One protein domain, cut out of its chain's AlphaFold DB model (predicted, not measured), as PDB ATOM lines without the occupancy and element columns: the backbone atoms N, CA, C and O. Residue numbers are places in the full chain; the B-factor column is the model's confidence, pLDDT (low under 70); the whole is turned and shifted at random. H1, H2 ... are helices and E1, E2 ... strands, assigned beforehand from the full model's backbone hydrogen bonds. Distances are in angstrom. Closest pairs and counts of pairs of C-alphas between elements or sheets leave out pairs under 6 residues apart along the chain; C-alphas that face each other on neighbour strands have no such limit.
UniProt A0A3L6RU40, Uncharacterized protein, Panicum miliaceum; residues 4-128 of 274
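What this domain is: This is residues 4 to 128 of the 274 residues of an uncharacterized protein of Panicum miliaceum (UniProt A0A3L6RU40). Two long helices, H3 and H5, lie side by side and run opposite ways, with a small head at one end made of H4 and the long loop of residues 72 to 99. Toward the other end lie the short helices H1 and H2, and the hairpin of E1 and E2 reaches out to one side. The printed part has 125 residues, in the order H1, H2, E1, E2, H3, H4, H5; the two strands are antiparallel, and the class is mostly helix. The whole is loose, with a radius of gyration of the C-alphas of 18.7 A, and elongated, spanning 58 by 38 by 22 A.

Where its parts are: H1, residues 4 to 9, begins at C-alpha 4 (61.711, 18.231, 62.849). H2 is residues 17 to 25, 12.7 A long. E1 is residues 31 to 34 and E2 residues 41 to 44. H3, residues 46 to 63, is 25.8 A long, and H4 is residues 66 to 71. H5, residues 100 to 126, is 39.1 A long and ends at C-alpha 126 (64.230, 5.506, 52.085).

How they stand to each other: H1 is apart from H5, but only just, at 8.2 A. H2 and H5 only just touch, with 3 pairs of C-alphas within 8 A, the closest Arg 19 and Asp 116 at 7.1 A; they stand about perpendicular, at 84 degrees, and H5 touches H2 with residues 112 to 116 alone. In the E1 and E2 hairpin, N 31 and O 44 are 2.8 A apart and N 33 and O 42 2.9 A, within hydrogen-bond range. H3 and H5 touch at a shallow tilt of 20 degrees, opposite ways; their closest C-alphas, Ile 57 and Ala 103, are 5.3 A apart. H4 is apart from H3 and H5. In H1 to H5 every O i to N i+4 pair is within hydrogen-bond range.

The domain as a whole: The C-alphas farthest apart, of Gly 87 and Gly 128, are 58.7 A apart. The printed part has no cut. The link from H4 to H5, 28 residues, is long. Mean pLDDT of the printed part is 90.8; residues 4 to 14 are under 70.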
ATOM      1  N   LYS A   4      60.488  18.366  62.048       56.09
ATOM      2  CA  LYS A   4      61.711  18.231  62.849       56.09
ATOM      3  C   LYS A   4      61.726  16.944  63.687       56.09
ATOM      4  O   LYS A   4      62.778  16.334  63.839       56.09
ATOM      5  N   THR A   5      60.569  16.516  64.189       59.28
ATOM      6  CA  THR A   5      60.400  15.276  64.960       59.28
ATOM      7  C   THR A   5      60.398  14.052  64.046       59.28
ATOM      8  O   THR A   5      61.086  13.085  64.351       59.28
ATOM      9  N   ALA A   6      59.725  14.121  62.891       59.09
ATOM     10  CA  ALA A   6      59.758  13.049  61.890       59.09
ATOM     11  C   ALA A   6      61.187  12.813  61.357       59.09
ATOM     12  O   ALA A   6      61.640  11.674  61.254       59.09
ATOM     13  N   ARG A   7      61.946  13.897  61.120       58.84
ATOM     14  CA  ARG A   7      63.369  13.833  60.747       58.84
ATOM     15  C   ARG A   7      64.249  13.211  61.833       58.84
ATOM     16  O   ARG A   7      65.139  12.443  61.495       58.84
ATOM     17  N   LYS A   8      64.025  13.545  63.112       57.84
ATOM     18  CA  LYS A   8      64.833  13.034  64.236       57.84
ATOM     19  C   LYS A   8      64.541  11.575  64.580       57.84
ATOM     20  O   LYS A   8      65.471  10.837  64.868       57.84
ATOM     21  N   ASN A   9      63.273  11.177  64.560       61.94
ATOM     22  CA  ASN A   9      62.854   9.882  65.097       61.94
ATOM     23  C   ASN A   9      62.675   8.818  64.009       61.94
ATOM     24  O   ASN A   9      62.477   7.652  64.325       61.94
ATOM     25  N   GLY A  10      62.691   9.204  62.728       54.78
ATOM     26  CA  GLY A  10      62.497   8.286  61.603       54.78
ATOM     27  C   GLY A  10      61.094   7.674  61.507       54.78
ATOM     28  O   GLY A  10      60.828   6.952  60.550       54.78
ATOM     29  N   THR A  11      60.207   7.979  62.454       57.25
ATOM     30  CA  THR A  11      58.818   7.535  62.507       57.25
ATOM     31  C   THR A  11      57.936   8.503  61.732       57.25
ATOM     32  O   THR A  11      57.769   9.660  62.128       57.25
ATOM     33  N   PHE A  12      57.351   8.019  60.642       64.12
ATOM     34  CA  PHE A  12      56.328   8.735  59.898       64.12
ATOM     35  C   PHE A  12      54.973   8.119  60.225       64.12
ATOM     36  O   PHE A  12      54.621   7.058  59.722       64.12
ATOM     37  N   ASP A  13      54.223   8.761  61.114       68.06
ATOM     38  CA  ASP A  13      52.895   8.269  61.453       68.06
ATOM     39  C   ASP A  13      51.915   8.665  60.339       68.06
ATOM     40  O   ASP A  13      51.537   9.830  60.191       68.06
ATOM     41  N   THR A  14      51.554   7.712  59.484       68.75
ATOM     42  CA  THR A  14      50.512   7.884  58.459       68.75
ATOM     43  C   THR A  14      49.111   7.884  59.069       68.75
ATOM     44  O   THR A  14      48.139   8.233  58.396       68.75
ATOM     45  N   SER A  15      48.989   7.540  60.357       75.19
ATOM     46  CA  SER A  15      47.716   7.469  61.055       75.19
ATOM     47  C   SER A  15      47.216   8.823  61.581       75.19
ATOM     48  O   SER A  15      46.049   8.913  61.979       75.19
ATOM     49  N   GLU A  16      48.048   9.876  61.522       83.62
ATOM     50  CA  GLU A  16      47.689  11.208  62.013       83.62
ATOM     51  C   GLU A  16      46.372  11.704  61.375       83.62
ATOM     52  O   GLU A  16      46.250  11.703  60.144       83.62
ATOM     53  N   PRO A  17      45.394  12.191  62.168       88.06
ATOM     54  CA  PRO A  17      44.076  12.567  61.650       88.06
ATOM     55  C   PRO A  17      44.117  13.580  60.499       88.06
ATOM     56  O   PRO A  17      43.362  13.457  59.536       88.06
ATOM     57  N   TRP A  18      45.030  14.556  60.559       87.06
ATOM     58  CA  TRP A  18      45.183  15.564  59.508       87.06
ATOM     59  C   TRP A  18      45.749  14.971  58.208       87.06
ATOM     60  O   TRP A  18      45.286  15.358  57.137       87.06
ATOM     61  N   ARG A  19      46.684  14.006  58.280       89.19
ATOM     62  CA  ARG A  19      47.222  13.305  57.098       89.19
ATOM     63  C   ARG A  19      46.150  12.439  56.465       89.19
ATOM     64  O   ARG A  19      45.945  12.524  55.262       89.19
ATOM     65  N   LYS A  20      45.406  11.671  57.271       90.69
ATOM     66  CA  LYS A  20      44.258  10.890  56.783       90.69
ATOM     67  C   LYS A  20      43.249  11.780  56.070       90.69
ATOM     68  O   LYS A  20      42.829  11.464  54.959       90.69
ATOM     69  N   LYS A  21      42.887  12.912  56.684       92.50
ATOM     70  CA  LYS A  21      41.948  13.857  56.079       92.50
ATOM     71  C   LYS A  21      42.502  14.450  54.785       92.50
ATOM     72  O   LYS A  21      41.782  14.475  53.793       92.50
ATOM     73  N   LEU A  22      43.763  14.871  54.769       92.56
ATOM     74  CA  LEU A  22      44.399  15.407  53.570       92.56
ATOM     75  C   LEU A  22      44.449  14.367  52.447       92.56
ATOM     76  O   LEU A  22      43.984  14.651  51.353       92.56
ATOM     77  N   CYS A  23      44.929  13.152  52.717       91.31
ATOM     78  CA  CYS A  23      45.005  12.072  51.733       91.31
ATOM     79  C   CYS A  23      43.631  11.620  51.226       91.31
ATOM     80  O   CYS A  23      43.541  11.156  50.097       91.31
ATOM     81  N   SER A  24      42.565  11.776  52.021       92.69
ATOM     82  CA  SER A  24      41.195  11.526  51.550       92.69
ATOM     83  C   SER A  24      40.710  12.551  50.518       92.69
ATOM     84  O   SER A  24      39.793  12.253  49.762       92.69
ATOM     85  N   LEU A  25      41.306  13.748  50.496       92.44
ATOM     86  CA  LEU A  25      40.952  14.834  49.577       92.44
ATOM     87  C   LEU A  25      41.931  14.925  48.399       92.44
ATOM     88  O   LEU A  25      41.513  15.084  47.260       92.44
ATOM     89  N   VAL A  26      43.231  14.827  48.680       93.38
ATOM     90  CA  VAL A  26      44.326  14.912  47.708       93.38
ATOM     91  C   VAL A  26      45.315  13.772  47.993       93.38
ATOM     92  O   VAL A  26      46.301  13.949  48.727       93.38
ATOM     93  N   PRO A  27      45.052  12.555  47.481       92.44
ATOM     94  CA  PRO A  27      45.901  11.403  47.748       92.44
ATOM     95  C   PRO A  27      47.279  11.573  47.091       92.44
ATOM     96  O   PRO A  27      47.462  12.452  46.245       92.44
ATOM     97  N   PRO A  28      48.281  10.753  47.462       88.50
ATOM     98  CA  PRO A  28      49.628  10.906  46.926       88.50
ATOM     99  C   PRO A  28      49.679  10.841  45.405       88.50
ATOM    100  O   PRO A  28      50.450  11.580  44.810       88.50
ATOM    101  N   LYS A  29      48.859   9.997  44.771       87.94
ATOM    102  CA  LYS A  29      48.787   9.870  43.309       87.94
ATOM    103  C   LYS A  29      48.139  11.066  42.592       87.94
ATOM    104  O   LYS A  29      48.076  11.049  41.374       87.94
ATOM    105  N   GLY A  30      47.659  12.073  43.322       92.50
ATOM    106  CA  GLY A  30      46.889  13.170  42.743       92.50
ATOM    107  C   GLY A  30      45.395  12.869  42.636       92.50
ATOM    108  O   GLY A  30      44.896  11.924  43.247       92.50
ATOM    109  N   ILE A  31      44.674  13.700  41.894       94.94
ATOM    110  CA  ILE A  31      43.228  13.597  41.679       94.94
ATOM    111  C   ILE A  31      42.922  13.560  40.185       94.94
ATOM    112  O   ILE A  31      43.699  14.053  39.376       94.94
ATOM    113  N   GLU A  32      41.766  13.015  39.833       94.88
ATOM    114  CA  GLU A  32      41.215  13.127  38.486       94.88
ATOM    115  C   GLU A  32      40.140  14.217  38.480       94.88
ATOM    116  O   GLU A  32      39.329  14.311  39.405       94.88
ATOM    117  N   ALA A  33      40.148  15.055  37.450       92.50
ATOM    118  CA  ALA A  33      39.165  16.106  37.231       92.50
ATOM    119  C   ALA A  33      38.636  16.029  35.798       92.50
ATOM    120  O   ALA A  33      39.319  15.542  34.903       92.50
ATOM    121  N   SER A  34      37.421  16.519  35.566       95.31
ATOM    122  CA  SER A  34      36.858  16.589  34.217       95.31
ATOM    123  C   SER A  34      37.144  17.954  33.597       95.31
ATOM    124  O   SER A  34      36.909  18.990  34.226       95.31
ATOM    125  N   HIS A  35      37.642  17.973  32.362       93.06
ATOM    126  CA  HIS A  35      37.838  19.205  31.614       93.06
ATOM    127  C   HIS A  35      36.484  19.883  31.362       93.06
ATOM    128  O   HIS A  35      35.624  19.331  30.681       93.06
ATOM    129  N   PHE A  36      36.320  21.134  31.804       91.25
ATOM    130  CA  PHE A  36      35.026  21.832  31.786       91.25
ATOM    131  C   PHE A  36      34.322  21.870  30.412       91.25
ATOM    132  O   PHE A  36      33.105  21.758  30.345       91.25
ATOM    133  N   LYS A  37      35.072  22.022  29.306       94.19
ATOM    134  CA  LYS A  37      34.501  22.043  27.939       94.19
ATOM    135  C   LYS A  37      34.350  20.670  27.270       94.19
ATOM    136  O   LYS A  37      33.323  20.419  26.656       94.19
ATOM    137  N   THR A  38      35.384  19.827  27.303       96.19
ATOM    138  CA  THR A  38      35.432  18.561  26.549       96.19
ATOM    139  C   THR A  38      34.918  17.364  27.347       96.19
ATOM    140  O   THR A  38      34.618  16.333  26.756       96.19
ATOM    141  N   GLY A  39      34.830  17.473  28.676       95.06
ATOM    142  CA  GLY A  39      34.492  16.367  29.572       95.06
ATOM    143  C   GLY A  39      35.629  15.362  29.789       95.06
ATOM    144  O   GLY A  39      35.479  14.456  30.606       95.06
ATOM    145  N   GLU A  40      36.762  15.523  29.100       96.44
ATOM    146  CA  GLU A  40      37.908  14.615  29.176       96.44
ATOM    147  C   GLU A  40      38.457  14.519  30.604       96.44
ATOM    148  O   GLU A  40      38.543  15.521  31.318       96.44
ATOM    149  N   THR A  41      38.836  13.311  31.019       95.75
ATOM    150  CA  THR A  41      39.468  13.086  32.320       95.75
ATOM    151  C   THR A  41      40.913  13.573  32.294       95.75
ATOM    152  O   THR A  41      41.738  13.067  31.539       95.75
ATOM    153  N   ILE A  42      41.231  14.519  33.172       94.06
ATOM    154  CA  ILE A  42      42.570  15.055  33.396       94.06
ATOM    155  C   ILE A  42      43.090  14.523  34.729       94.06
ATOM    156  O   ILE A  42      42.437  14.678  35.762       94.06
ATOM    157  N   SER A  43      44.290  13.947  34.716       93.44
ATOM    158  CA  SER A  43      45.019  13.604  35.938       93.44
ATOM    159  C   SER A  43      45.815  14.812  36.430       93.44
ATOM    160  O   SER A  43      46.564  15.421  35.669       93.44
ATOM    161  N   LEU A  44      45.651  15.166  37.703       94.50
ATOM    162  CA  LEU A  44      46.340  16.273  38.359       94.50
ATOM    163  C   LEU A  44      47.169  15.726  39.514       94.50
ATOM    164  O   LEU A  44      46.612  15.254  40.511       94.50
ATOM    165  N   SER A  45      48.496  15.834  39.435       94.75
ATOM    166  CA  SER A  45      49.351  15.472  40.563       94.75
ATOM    167  C   SER A  45      49.067  16.356  41.778       94.75
ATOM    168  O   SER A  45      48.546  17.472  41.690       94.75
ATOM    169  N   ARG A  46      49.471  15.890  42.960       94.06
ATOM    170  CA  ARG A  46      49.342  16.679  44.190       94.06
ATOM    171  C   ARG A  46      50.087  18.022  44.105       94.06
ATOM    172  O   ARG A  46      49.636  18.998  44.704       94.06
ATOM    173  N   ARG A  47      51.205  18.084  43.372       94.81
ATOM    174  CA  ARG A  47      51.982  19.318  43.180       94.81
ATOM    175  C   ARG A  47      51.252  20.306  42.281       94.81
ATOM    176  O   ARG A  47      51.188  21.481  42.625       94.81
ATOM    177  N   ILE A  48      50.611  19.818  41.223       95.56
ATOM    178  CA  ILE A  48      49.734  20.630  40.376       95.56
ATOM    179  C   ILE A  48      48.541  21.164  41.177       95.56
ATOM    180  O   ILE A  48      48.247  22.354  41.112       95.56
ATOM    181  N   VAL A  49      47.903  20.342  42.018       95.81
ATOM    182  CA  VAL A  49      46.828  20.807  42.916       95.81
ATOM    183  C   VAL A  49      47.325  21.901  43.871       95.81
ATOM    184  O   VAL A  49      46.638  22.903  44.072       95.81
ATOM    185  N   ALA A  50      48.523  21.747  44.444       96.62
ATOM    186  CA  ALA A  50      49.124  22.779  45.288       96.62
ATOM    187  C   ALA A  50      49.369  24.080  44.510       96.62
ATOM    188  O   ALA A  50      49.074  25.160  45.021       96.62
ATOM    189  N   LEU A  51      49.863  23.984  43.272       96.31
ATOM    190  CA  LEU A  51      50.065  25.138  42.403       96.31
ATOM    191  C   LEU A  51      48.740  25.843  42.094       96.31
ATOM    192  O   LEU A  51      48.676  27.061  42.217       96.31
ATOM    193  N   PHE A  52      47.671  25.103  41.790       96.06
ATOM    194  CA  PHE A  52      46.339  25.685  41.609       96.06
ATOM    195  C   PHE A  52      45.876  26.447  42.849       96.06
ATOM    196  O   PHE A  52      45.427  27.577  42.718       96.06
ATOM    197  N   ILE A  53      46.049  25.885  44.050       97.12
ATOM    198  CA  ILE A  53      45.700  26.582  45.298       97.12
ATOM    199  C   ILE A  53      46.495  27.884  45.440       97.12
ATOM    200  O   ILE A  53      45.918  28.913  45.786       97.12
ATOM    201  N   LEU A  54      47.803  27.854  45.165       96.62
ATOM    202  CA  LEU A  54      48.652  29.044  45.223       96.62
ATOM    203  C   LEU A  54      48.208  30.108  44.210       96.62
ATOM    204  O   LEU A  54      48.066  31.275  44.571       96.62
ATOM    205  N   MET A  55      47.926  29.701  42.972       96.38
ATOM    206  CA  MET A  55      47.432  30.596  41.926       96.38
ATOM    207  C   MET A  55      46.052  31.161  42.262       96.38
ATOM    208  O   MET A  55      45.820  32.340  42.039       96.38
ATOM    209  N   THR A  56      45.155  30.378  42.867       96.25
ATOM    210  CA  THR A  56      43.854  30.866  43.347       96.25
ATOM    211  C   THR A  56      44.011  31.919  44.445       96.25
ATOM    212  O   THR A  56      43.274  32.900  44.453       96.25
ATOM    213  N   ILE A  57      44.970  31.755  45.364       96.38
ATOM    214  CA  ILE A  57      45.269  32.784  46.373       96.38
ATOM    215  C   ILE A  57      45.710  34.082  45.686       96.38
ATOM    216  O   ILE A  57      45.189  35.144  46.027       96.38
ATOM    217  N   ALA A  58      46.629  33.986  44.718       95.31
ATOM    218  CA  ALA A  58      47.136  35.129  43.961       95.31
ATOM    219  C   ALA A  58      46.024  35.835  43.159       95.31
ATOM    220  O   ALA A  58      45.865  37.047  43.254       95.31
ATOM    221  N   ASP A  59      45.204  35.071  42.443       95.25
ATOM    222  CA  ASP A  59      44.103  35.567  41.614       95.25
ATOM    223  C   ASP A  59      43.060  36.343  42.434       95.25
ATOM    224  O   ASP A  59      42.750  37.501  42.147       95.25
ATOM    225  N   ILE A  60      42.589  35.743  43.534       93.88
ATOM    226  CA  ILE A  60      41.605  36.374  44.416       93.88
ATOM    227  C   ILE A  60      42.177  37.661  45.022       93.88
ATOM    228  O   ILE A  60      41.490  38.685  45.077       93.88
ATOM    229  N   CYS A  61      43.424  37.626  45.497       92.62
ATOM    230  CA  CYS A  61      44.001  38.773  46.185       92.62
ATOM    231  C   CYS A  61      44.228  39.967  45.237       92.62
ATOM    232  O   CYS A  61      43.991  41.113  45.641       92.62
ATOM    233  N   ASP A  62      44.589  39.705  43.978       92.25
ATOM    234  CA  ASP A  62      44.838  40.723  42.953       92.25
ATOM    235  C   ASP A  62      43.554  41.324  42.363       92.25
ATOM    236  O   ASP A  62      43.517  42.506  42.029       92.25
ATOM    237  N   GLN A  63      42.454  40.568  42.309       91.00
ATOM    238  CA  GLN A  63      41.233  41.028  41.635       91.00
ATOM    239  C   GLN A  63      40.160  41.592  42.576       91.00
ATOM    240  O   GLN A  63      39.359  42.433  42.160       91.00
ATOM    241  N   TYR A  64      40.087  41.126  43.829       95.00
ATOM    242  CA  TYR A  64      38.855  41.295  44.606       95.00
ATOM    243  C   TYR A  64      38.830  42.622  45.380       95.00
ATOM    244  O   TYR A  64      39.752  42.970  46.135       95.00
ATOM    245  N   ILE A  65      37.721  43.333  45.196       96.12
ATOM    246  CA  ILE A  65      37.254  44.532  45.900       96.12
ATOM    247  C   ILE A  65      35.814  44.286  46.382       96.12
ATOM    248  O   ILE A  65      35.262  43.198  46.219       96.12
ATOM    249  N   ASP A  66      35.178  45.292  46.975       96.50
ATOM    250  CA  ASP A  66      33.798  45.214  47.468       96.50
ATOM    251  C   ASP A  66      32.759  44.883  46.382       96.50
ATOM    252  O   ASP A  66      31.649  44.458  46.697       96.50
ATOM    253  N   TYR A  67      33.105  45.051  45.103       97.19
ATOM    254  CA  TYR A  67      32.288  44.585  43.986       97.19
ATOM    255  C   TYR A  67      32.048  43.071  44.037       97.19
ATOM    256  O   TYR A  67      30.899  42.636  43.987       97.19
ATOM    257  N   GLN A  68      33.103  42.264  44.193       97.06
ATOM    258  CA  GLN A  68      32.976  40.808  44.283       97.06
ATOM    259  C   GLN A  68      32.244  40.394  45.560       97.06
ATOM    260  O   GLN A  68      31.496  39.417  45.541       97.06
ATOM    261  N   ASP A  69      32.388  41.164  46.645       97.06
ATOM    262  CA  ASP A  69      31.616  40.908  47.859       97.06
ATOM    263  C   ASP A  69      30.107  41.037  47.600       97.06
ATOM    264  O   ASP A  69      29.333  40.186  48.034       97.06
ATOM    265  N   LYS A  70      29.692  42.059  46.839       96.88
ATOM    266  CA  LYS A  70      28.292  42.274  46.437       96.88
ATOM    267  C   LYS A  70      27.803  41.235  45.433       96.88
ATOM    268  O   LYS A  70      26.656  40.809  45.527       96.88
ATOM    269  N   LEU A  71      28.653  40.852  44.479       97.06
ATOM    270  CA  LEU A  71      28.336  39.865  43.444       97.06
ATOM    271  C   LEU A  71      28.005  38.502  44.067       97.06
ATOM    272  O   LEU A  71      27.042  37.852  43.668       97.06
ATOM    273  N   TYR A  72      28.769  38.111  45.090       97.12
ATOM    274  CA  TYR A  72      28.727  36.774  45.680       97.12
ATOM    275  C   TYR A  72      28.108  36.694  47.082       97.12
ATOM    276  O   TYR A  72      28.243  35.648  47.725       97.12
ATOM    277  N   ALA A  73      27.428  37.750  47.547       96.69
ATOM    278  CA  ALA A  73      26.854  37.841  48.897       96.69
ATOM    279  C   ALA A  73      27.872  37.427  49.983       96.69
ATOM    280  O   ALA A  73      27.690  36.466  50.737       96.69
ATOM    281  N   ASN A  74      29.022  38.107  49.982       97.44
ATOM    282  CA  ASN A  74      30.154  37.828  50.865       97.44
ATOM    283  C   ASN A  74      30.144  38.692  52.138       97.44
ATOM    284  O   ASN A  74      31.196  39.041  52.674       97.44
ATOM    285  N   GLU A  75      28.976  39.066  52.654       95.94
ATOM    286  CA  GLU A  75      28.873  39.926  53.840       95.94
ATOM    287  C   GLU A  75      29.450  39.248  55.093       95.94
ATOM    288  O   GLU A  75      29.882  39.921  56.025       95.94
ATOM    289  N   ASN A  76      29.508  37.911  55.100       96.94
ATOM    290  CA  ASN A  76      30.134  37.127  56.164       96.94
ATOM    291  C   ASN A  76      31.669  37.014  56.032       96.94
ATOM    292  O   ASN A  76      32.309  36.410  56.892       96.94
ATOM    293  N   GLY A  77      32.250  37.523  54.942       97.19
ATOM    294  CA  GLY A  77      33.678  37.506  54.632       97.19
ATOM    295  C   GLY A  77      34.304  36.127  54.382       97.19
ATOM    296  O   GLY A  77      35.525  35.999  54.310       97.19
ATOM    297  N   ARG A  78      33.526  35.053  54.267       97.12
ATOM    298  CA  ARG A  78      34.078  33.693  54.118       97.12
ATOM    299  C   ARG A  78      34.387  33.310  52.669       97.12
ATOM    300  O   ARG A  78      34.998  32.261  52.459       97.12
ATOM    301  N   LEU A  79      33.967  34.146  51.721       96.19
ATOM    302  CA  LEU A  79      34.060  34.008  50.270       96.19
ATOM    303  C   LEU A  79      33.622  32.623  49.785       96.19
ATOM    304  O   LEU A  79      34.389  31.848  49.224       96.19
ATOM    305  N   GLU A  80      32.366  32.294  50.072       95.00
ATOM    306  CA  GLU A  80      31.777  30.982  49.778       95.00
ATOM    307  C   GLU A  80      31.010  30.942  48.449       95.00
ATOM    308  O   GLU A  80      30.389  29.924  48.160       95.00
ATOM    309  N   PHE A  81      31.036  32.031  47.669       93.62
ATOM    310  CA  PHE A  81      30.364  32.143  46.367       93.62
ATOM    311  C   PHE A  81      28.873  31.763  46.416       93.62
ATOM    312  O   PHE A  81      28.380  31.019  45.574       93.62
ATOM    313  N   ARG A  82      28.160  32.225  47.454       93.12
ATOM    314  CA  ARG A  82      26.755  31.847  47.704       93.12
ATOM    315  C   ARG A  82      25.744  32.742  46.993       93.12
ATOM    316  O   ARG A  82      24.616  32.310  46.779       93.12
ATOM    317  N   GLY A  83      26.120  33.984  46.703       94.19
ATOM    318  CA  GLY A  83      25.291  34.940  45.977       94.19
ATOM    319  C   GLY A  83      25.468  34.851  44.464       94.19
ATOM    320  O   GLY A  83      26.485  34.360  43.977       94.19
ATOM    321  N   ASP A  84      24.474  35.371  43.751       96.31
ATOM    322  CA  ASP A  84      24.435  35.476  42.289       96.31
ATOM    323  C   ASP A  84      23.842  36.837  41.885       96.31
ATOM    324  O   ASP A  84      22.848  36.950  41.172       96.31
ATOM    325  N   ASN A  85      24.380  37.916  42.455       97.00
ATOM    326  CA  ASN A  85      23.867  39.264  42.223       97.00
ATOM    327  C   ASN A  85      24.479  39.869  40.953       97.00
ATOM    328  O   ASN A  85      25.276  40.807  41.016       97.00
ATOM    329  N   TRP A  86      24.086  39.352  39.788       95.94
ATOM    330  CA  TRP A  86      24.546  39.854  38.485       95.94
ATOM    331  C   TRP A  86      24.184  41.329  38.223       95.94
ATOM    332  O   TRP A  86      24.711  41.934  37.294       95.94
ATOM    333  N   GLY A  87      23.282  41.915  39.022       97.19
ATOM    334  CA  GLY A  87      22.915  43.333  38.969       97.19
ATOM    335  C   GLY A  87      23.865  44.269  39.727       97.19
ATOM    336  O   GLY A  87      23.662  45.483  39.702       97.19
ATOM    337  N   ALA A  88      24.886  43.743  40.416       96.75
ATOM    338  CA  ALA A  88      25.909  44.568  41.049       96.75
ATOM    339  C   ALA A  88      26.632  45.434  40.001       96.75
ATOM    340  O   ALA A  88      26.988  44.968  38.921       96.75
ATOM    341  N   LEU A  89      26.882  46.707  40.325       96.69
ATOM    342  CA  LEU A  89      27.565  47.628  39.414       96.69
ATOM    343  C   LEU A  89      29.075  47.630  39.653       96.69
ATOM    344  O   LEU A  89      29.539  47.918  40.759       96.69
ATOM    345  N   TRP A  90      29.834  47.361  38.593       94.75
ATOM    346  CA  TRP A  90      31.288  47.504  38.566       94.75
ATOM    347  C   TRP A  90      31.691  48.991  38.436       94.75
ATOM    348  O   TRP A  90      31.019  49.720  37.703       94.75
ATOM    349  N   PRO A  91      32.762  49.474  39.105       93.81
ATOM    350  CA  PRO A  91      33.698  48.744  39.971       93.81
ATOM    351  C   PRO A  91      33.299  48.702  41.461       93.81
ATOM    352  O   PRO A  91      34.111  48.343  42.304       93.81
ATOM    353  N   GLY A  92      32.072  49.071  41.835       92.81
ATOM    354  CA  GLY A  92      31.711  49.252  43.245       92.81
ATOM    355  C   GLY A  92      32.341  50.518  43.838       92.81
ATOM    356  O   GLY A  92      32.452  51.527  43.147       92.81
ATOM    357  N   THR A  93      32.725  50.499  45.121       94.12
ATOM    358  CA  THR A  93      33.405  51.648  45.759       94.12
ATOM    359  C   THR A  93      34.927  51.498  45.777       94.12
ATOM    360  O   THR A  93      35.613  52.327  46.376       94.12
ATOM    361  N   CYS A  94      35.453  50.418  45.193       94.44
ATOM    362  CA  CYS A  94      36.848  49.998  45.316       94.44
ATOM    363  C   CYS A  94      37.301  49.814  46.775       94.44
ATOM    364  O   CYS A  94      38.493  49.907  47.075       94.44
ATOM    365  N   LYS A  95      36.360  49.550  47.692       96.19
ATOM    366  CA  LYS A  95      36.691  49.227  49.084       96.19
ATOM    367  C   LYS A  95      37.377  47.856  49.102       96.19
ATOM    368  O   LYS A  95      37.000  47.002  48.298       96.19
ATOM    369  N   PRO A  96      38.387  47.614  49.961       97.12
ATOM    370  CA  PRO A  96      39.077  46.329  49.953       97.12
ATOM    371  C   PRO A  96      38.105  45.152  50.123       97.12
ATOM    372  O   PRO A  96      37.241  45.193  50.996       97.12
ATOM    373  N   GLY A  97      38.228  44.115  49.292       96.38
ATOM    374  CA  GLY A  97      37.323  42.961  49.332       96.38
ATOM    375  C   GLY A  97      37.559  42.056  50.549       96.38
ATOM    376  O   GLY A  97      38.664  42.006  51.099       96.38
ATOM    377  N   LEU A  98      36.538  41.299  50.956       97.50
ATOM    378  CA  LEU A  98      36.586  40.368  52.093       97.50
ATOM    379  C   LEU A  98      37.083  38.975  51.693       97.50
ATOM    380  O   LEU A  98      36.401  37.962  51.860       97.50
ATOM    381  N   TRP A  99      38.296  38.917  51.155       96.69
ATOM    382  CA  TRP A  99      38.895  37.677  50.663       96.69
ATOM    383  C   TRP A  99      39.968  37.083  51.585       96.69
ATOM    384  O   TRP A  99      40.358  35.926  51.419       96.69
ATOM    385  N   MET A 100      40.465  37.841  52.568       97.44
ATOM    386  CA  MET A 100      41.652  37.457  53.340       97.44
ATOM    387  C   MET A 100      41.424  36.225  54.224       97.44
ATOM    388  O   MET A 100      42.333  35.404  54.362       97.44
ATOM    389  N   ASN A 101      40.212  36.021  54.756       98.25
ATOM    390  CA  ASN A 101      39.867  34.764  55.433       98.25
ATOM    391  C   ASN A 101      40.029  33.561  54.491       98.25
ATOM    392  O   ASN A 101      40.729  32.606  54.833       98.25
ATOM    393  N   ALA A 102      39.422  33.608  53.305       98.00
ATOM    394  CA  ALA A 102      39.494  32.518  52.337       98.00
ATOM    395  C   ALA A 102      40.936  32.266  51.872       98.00
ATOM    396  O   ALA A 102      41.408  31.130  51.938       98.00
ATOM    397  N   ALA A 103      41.672  33.325  51.524       97.69
ATOM    398  CA  ALA A 103      43.080  33.238  51.143       97.69
ATOM    399  C   ALA A 103      43.955  32.628  52.254       97.69
ATOM    400  O   ALA A 103      44.806  31.780  51.979       97.69
ATOM    401  N   SER A 104      43.721  32.982  53.522       98.25
ATOM    402  CA  SER A 104      44.477  32.425  54.654       98.25
ATOM    403  C   SER A 104      44.176  30.938  54.900       98.25
ATOM    404  O   SER A 104      45.084  30.151  55.172       98.25
ATOM    405  N   ARG A 105      42.920  30.506  54.717       98.00
ATOM    406  CA  ARG A 105      42.523  29.087  54.779       98.00
ATOM    407  C   ARG A 105      43.177  28.276  53.662       98.00
ATOM    408  O   ARG A 105      43.711  27.199  53.928       98.00
ATOM    409  N   LEU A 106      43.162  28.804  52.437       98.00
ATOM    410  CA  LEU A 106      43.839  28.202  51.288       98.00
ATOM    411  C   LEU A 106      45.355  28.137  51.506       98.00
ATOM    412  O   LEU A 106      45.966  27.114  51.217       98.00
ATOM    413  N   SER A 107      45.951  29.171  52.105       97.69
ATOM    414  CA  SER A 107      47.379  29.197  52.444       97.69
ATOM    415  C   SER A 107      47.745  28.075  53.419       97.69
ATOM    416  O   SER A 107      48.696  27.328  53.192       97.69
ATOM    417  N   VAL A 108      46.961  27.879  54.483       97.25
ATOM    418  CA  VAL A 108      47.192  26.767  55.420       97.25
ATOM    419  C   VAL A 108      47.025  25.408  54.735       97.25
ATOM    420  O   VAL A 108      47.830  24.507  54.973       97.25
ATOM    421  N   LEU A 109      46.032  25.249  53.853       96.62
ATOM    422  CA  LEU A 109      45.868  24.025  53.064       96.62
ATOM    423  C   LEU A 109      47.082  23.762  52.159       96.62
ATOM    424  O   LEU A 109      47.599  22.645  52.146       96.62
ATOM    425  N   TYR A 110      47.568  24.789  51.463       97.56
ATOM    426  CA  TYR A 110      48.779  24.727  50.647       97.56
ATOM    427  C   TYR A 110      49.983  24.233  51.464       97.56
ATOM    428  O   TYR A 110      50.671  23.288  51.075       97.56
ATOM    429  N   ASN A 111      50.187  24.801  52.656       96.44
ATOM    430  CA  ASN A 111      51.261  24.402  53.563       96.44
ATOM    431  C   ASN A 111      51.127  22.935  54.021       96.44
ATOM    432  O   ASN A 111      52.116  22.201  54.077       96.44
ATOM    433  N   LEU A 112      49.905  22.469  54.306       94.31
ATOM    434  CA  LEU A 112      49.652  21.067  54.659       94.31
ATOM    435  C   LEU A 112      49.997  20.111  53.510       94.31
ATOM    436  O   LEU A 112      50.631  19.086  53.763       94.31
ATOM    437  N   ILE A 113      49.634  20.457  52.271       95.00
ATOM    438  CA  ILE A 113      49.984  19.675  51.076       95.00
ATOM    439  C   ILE A 113      51.500  19.589  50.919       95.00
ATOM    440  O   ILE A 113      52.050  18.494  50.819       95.00
ATOM    441  N   LEU A 114      52.184  20.731  50.966       94.56
ATOM    442  CA  LEU A 114      53.635  20.816  50.828       94.56
ATOM    443  C   LEU A 114      54.353  20.010  51.922       94.56
ATOM    444  O   LEU A 114      55.330  19.306  51.657       94.56
ATOM    445  N   ARG A 115      53.859  20.075  53.161       91.25
ATOM    446  CA  ARG A 115      54.390  19.300  54.284       91.25
ATOM    447  C   ARG A 115      54.215  17.800  54.089       91.25
ATOM    448  O   ARG A 115      55.178  17.074  54.322       91.25
ATOM    449  N   ASP A 116      53.025  17.338  53.715       91.25
ATOM    450  CA  ASP A 116      52.787  15.909  53.493       91.25
ATOM    451  C   ASP A 116      53.578  15.388  52.290       91.25
ATOM    452  O   ASP A 116      54.172  14.319  52.377       91.25
ATOM    453  N   GLU A 117      53.700  16.177  51.218       91.25
ATOM    454  CA  GLU A 117      54.511  15.812  50.054       91.25
ATOM    455  C   GLU A 117      55.993  15.664  50.417       91.25
ATOM    456  O   GLU A 117      56.637  14.691  50.029       91.25
ATOM    457  N   LYS A 118      56.537  16.557  51.257       89.50
ATOM    458  CA  LYS A 118      57.909  16.415  51.777       89.50
ATOM    459  C   LYS A 118      58.104  15.146  52.609       89.50
ATOM    460  O   LYS A 118      59.192  14.573  52.567       89.50
ATOM    461  N   LEU A 119      57.101  14.726  53.385       87.12
ATOM    462  CA  LEU A 119      57.167  13.481  54.159       87.12
ATOM    463  C   LEU A 119      57.090  12.262  53.231       87.12
ATOM    464  O   LEU A 119      57.928  11.373  53.333       87.12
ATOM    465  N   TYR A 120      56.159  12.272  52.277       87.81
ATOM    466  CA  TYR A 120      55.980  11.206  51.294       87.81
ATOM    467  C   TYR A 120      57.244  10.966  50.450       87.81
ATOM    468  O   TYR A 120      57.687   9.830  50.293       87.81
ATOM    469  N   MET A 121      57.887  12.035  49.966       86.56
ATOM    470  CA  MET A 121      59.149  11.929  49.223       86.56
ATOM    471  C   MET A 121      60.285  11.351  50.080       86.56
ATOM    472  O   MET A 121      61.092  10.565  49.593       86.56
ATOM    473  N   GLN A 122      60.349  11.694  51.371       84.31
ATOM    474  CA  GLN A 122      61.345  11.120  52.284       84.31
ATOM    475  C   GLN A 122      61.111   9.628  52.536       84.31
ATOM    476  O   GLN A 122      62.077   8.869  52.580       84.31
ATOM    477  N   GLU A 123      59.854   9.212  52.709       83.69
ATOM    478  CA  GLU A 123      59.477   7.802  52.857       83.69
ATOM    479  C   GLU A 123      59.891   6.998  51.612       83.69
ATOM    480  O   GLU A 123      60.589   5.993  51.741       83.69
ATOM    481  N   ARG A 124      59.573   7.490  50.407       85.81
ATOM    482  CA  ARG A 124      59.947   6.846  49.134       85.81
ATOM    483  C   ARG A 124      61.448   6.744  48.911       85.81
ATOM    484  O   ARG A 124      61.940   5.676  48.557       85.81
ATOM    485  N   ASN A 125      62.185   7.820  49.185       83.56
ATOM    486  CA  ASN A 125      63.640   7.819  49.042       83.56
ATOM    487  C   ASN A 125      64.299   6.784  49.969       83.56
ATOM    488  O   ASN A 125      65.273   6.146  49.580       83.56
ATOM    489  N   LYS A 126      63.756   6.570  51.180       83.81
ATOM    490  CA  LYS A 126      64.230   5.506  52.085       83.81
ATOM    491  C   LYS A 126      63.945   4.100  51.557       83.81
ATOM    492  O   LYS A 126      64.699   3.187  51.873       83.81
ATOM    493  N   MET A 127      62.879   3.924  50.779       84.19
ATOM    494  CA  MET A 127      62.523   2.649  50.147       84.19
ATOM    495  C   MET A 127      63.294   2.385  48.843       84.19
ATOM    496  O   MET A 127      63.125   1.326  48.247       84.19
ATOM    497  N   GLY A 128      64.150   3.314  48.402       81.19
ATOM    498  CA  GLY A 128      64.919   3.179  47.164       81.19
ATOM    499  C   GLY A 128      64.095   3.384  45.890       81.19
ATOM    500  O   GLY A 128      64.534   2.982  44.816       81.19
TER     501      GLY A 128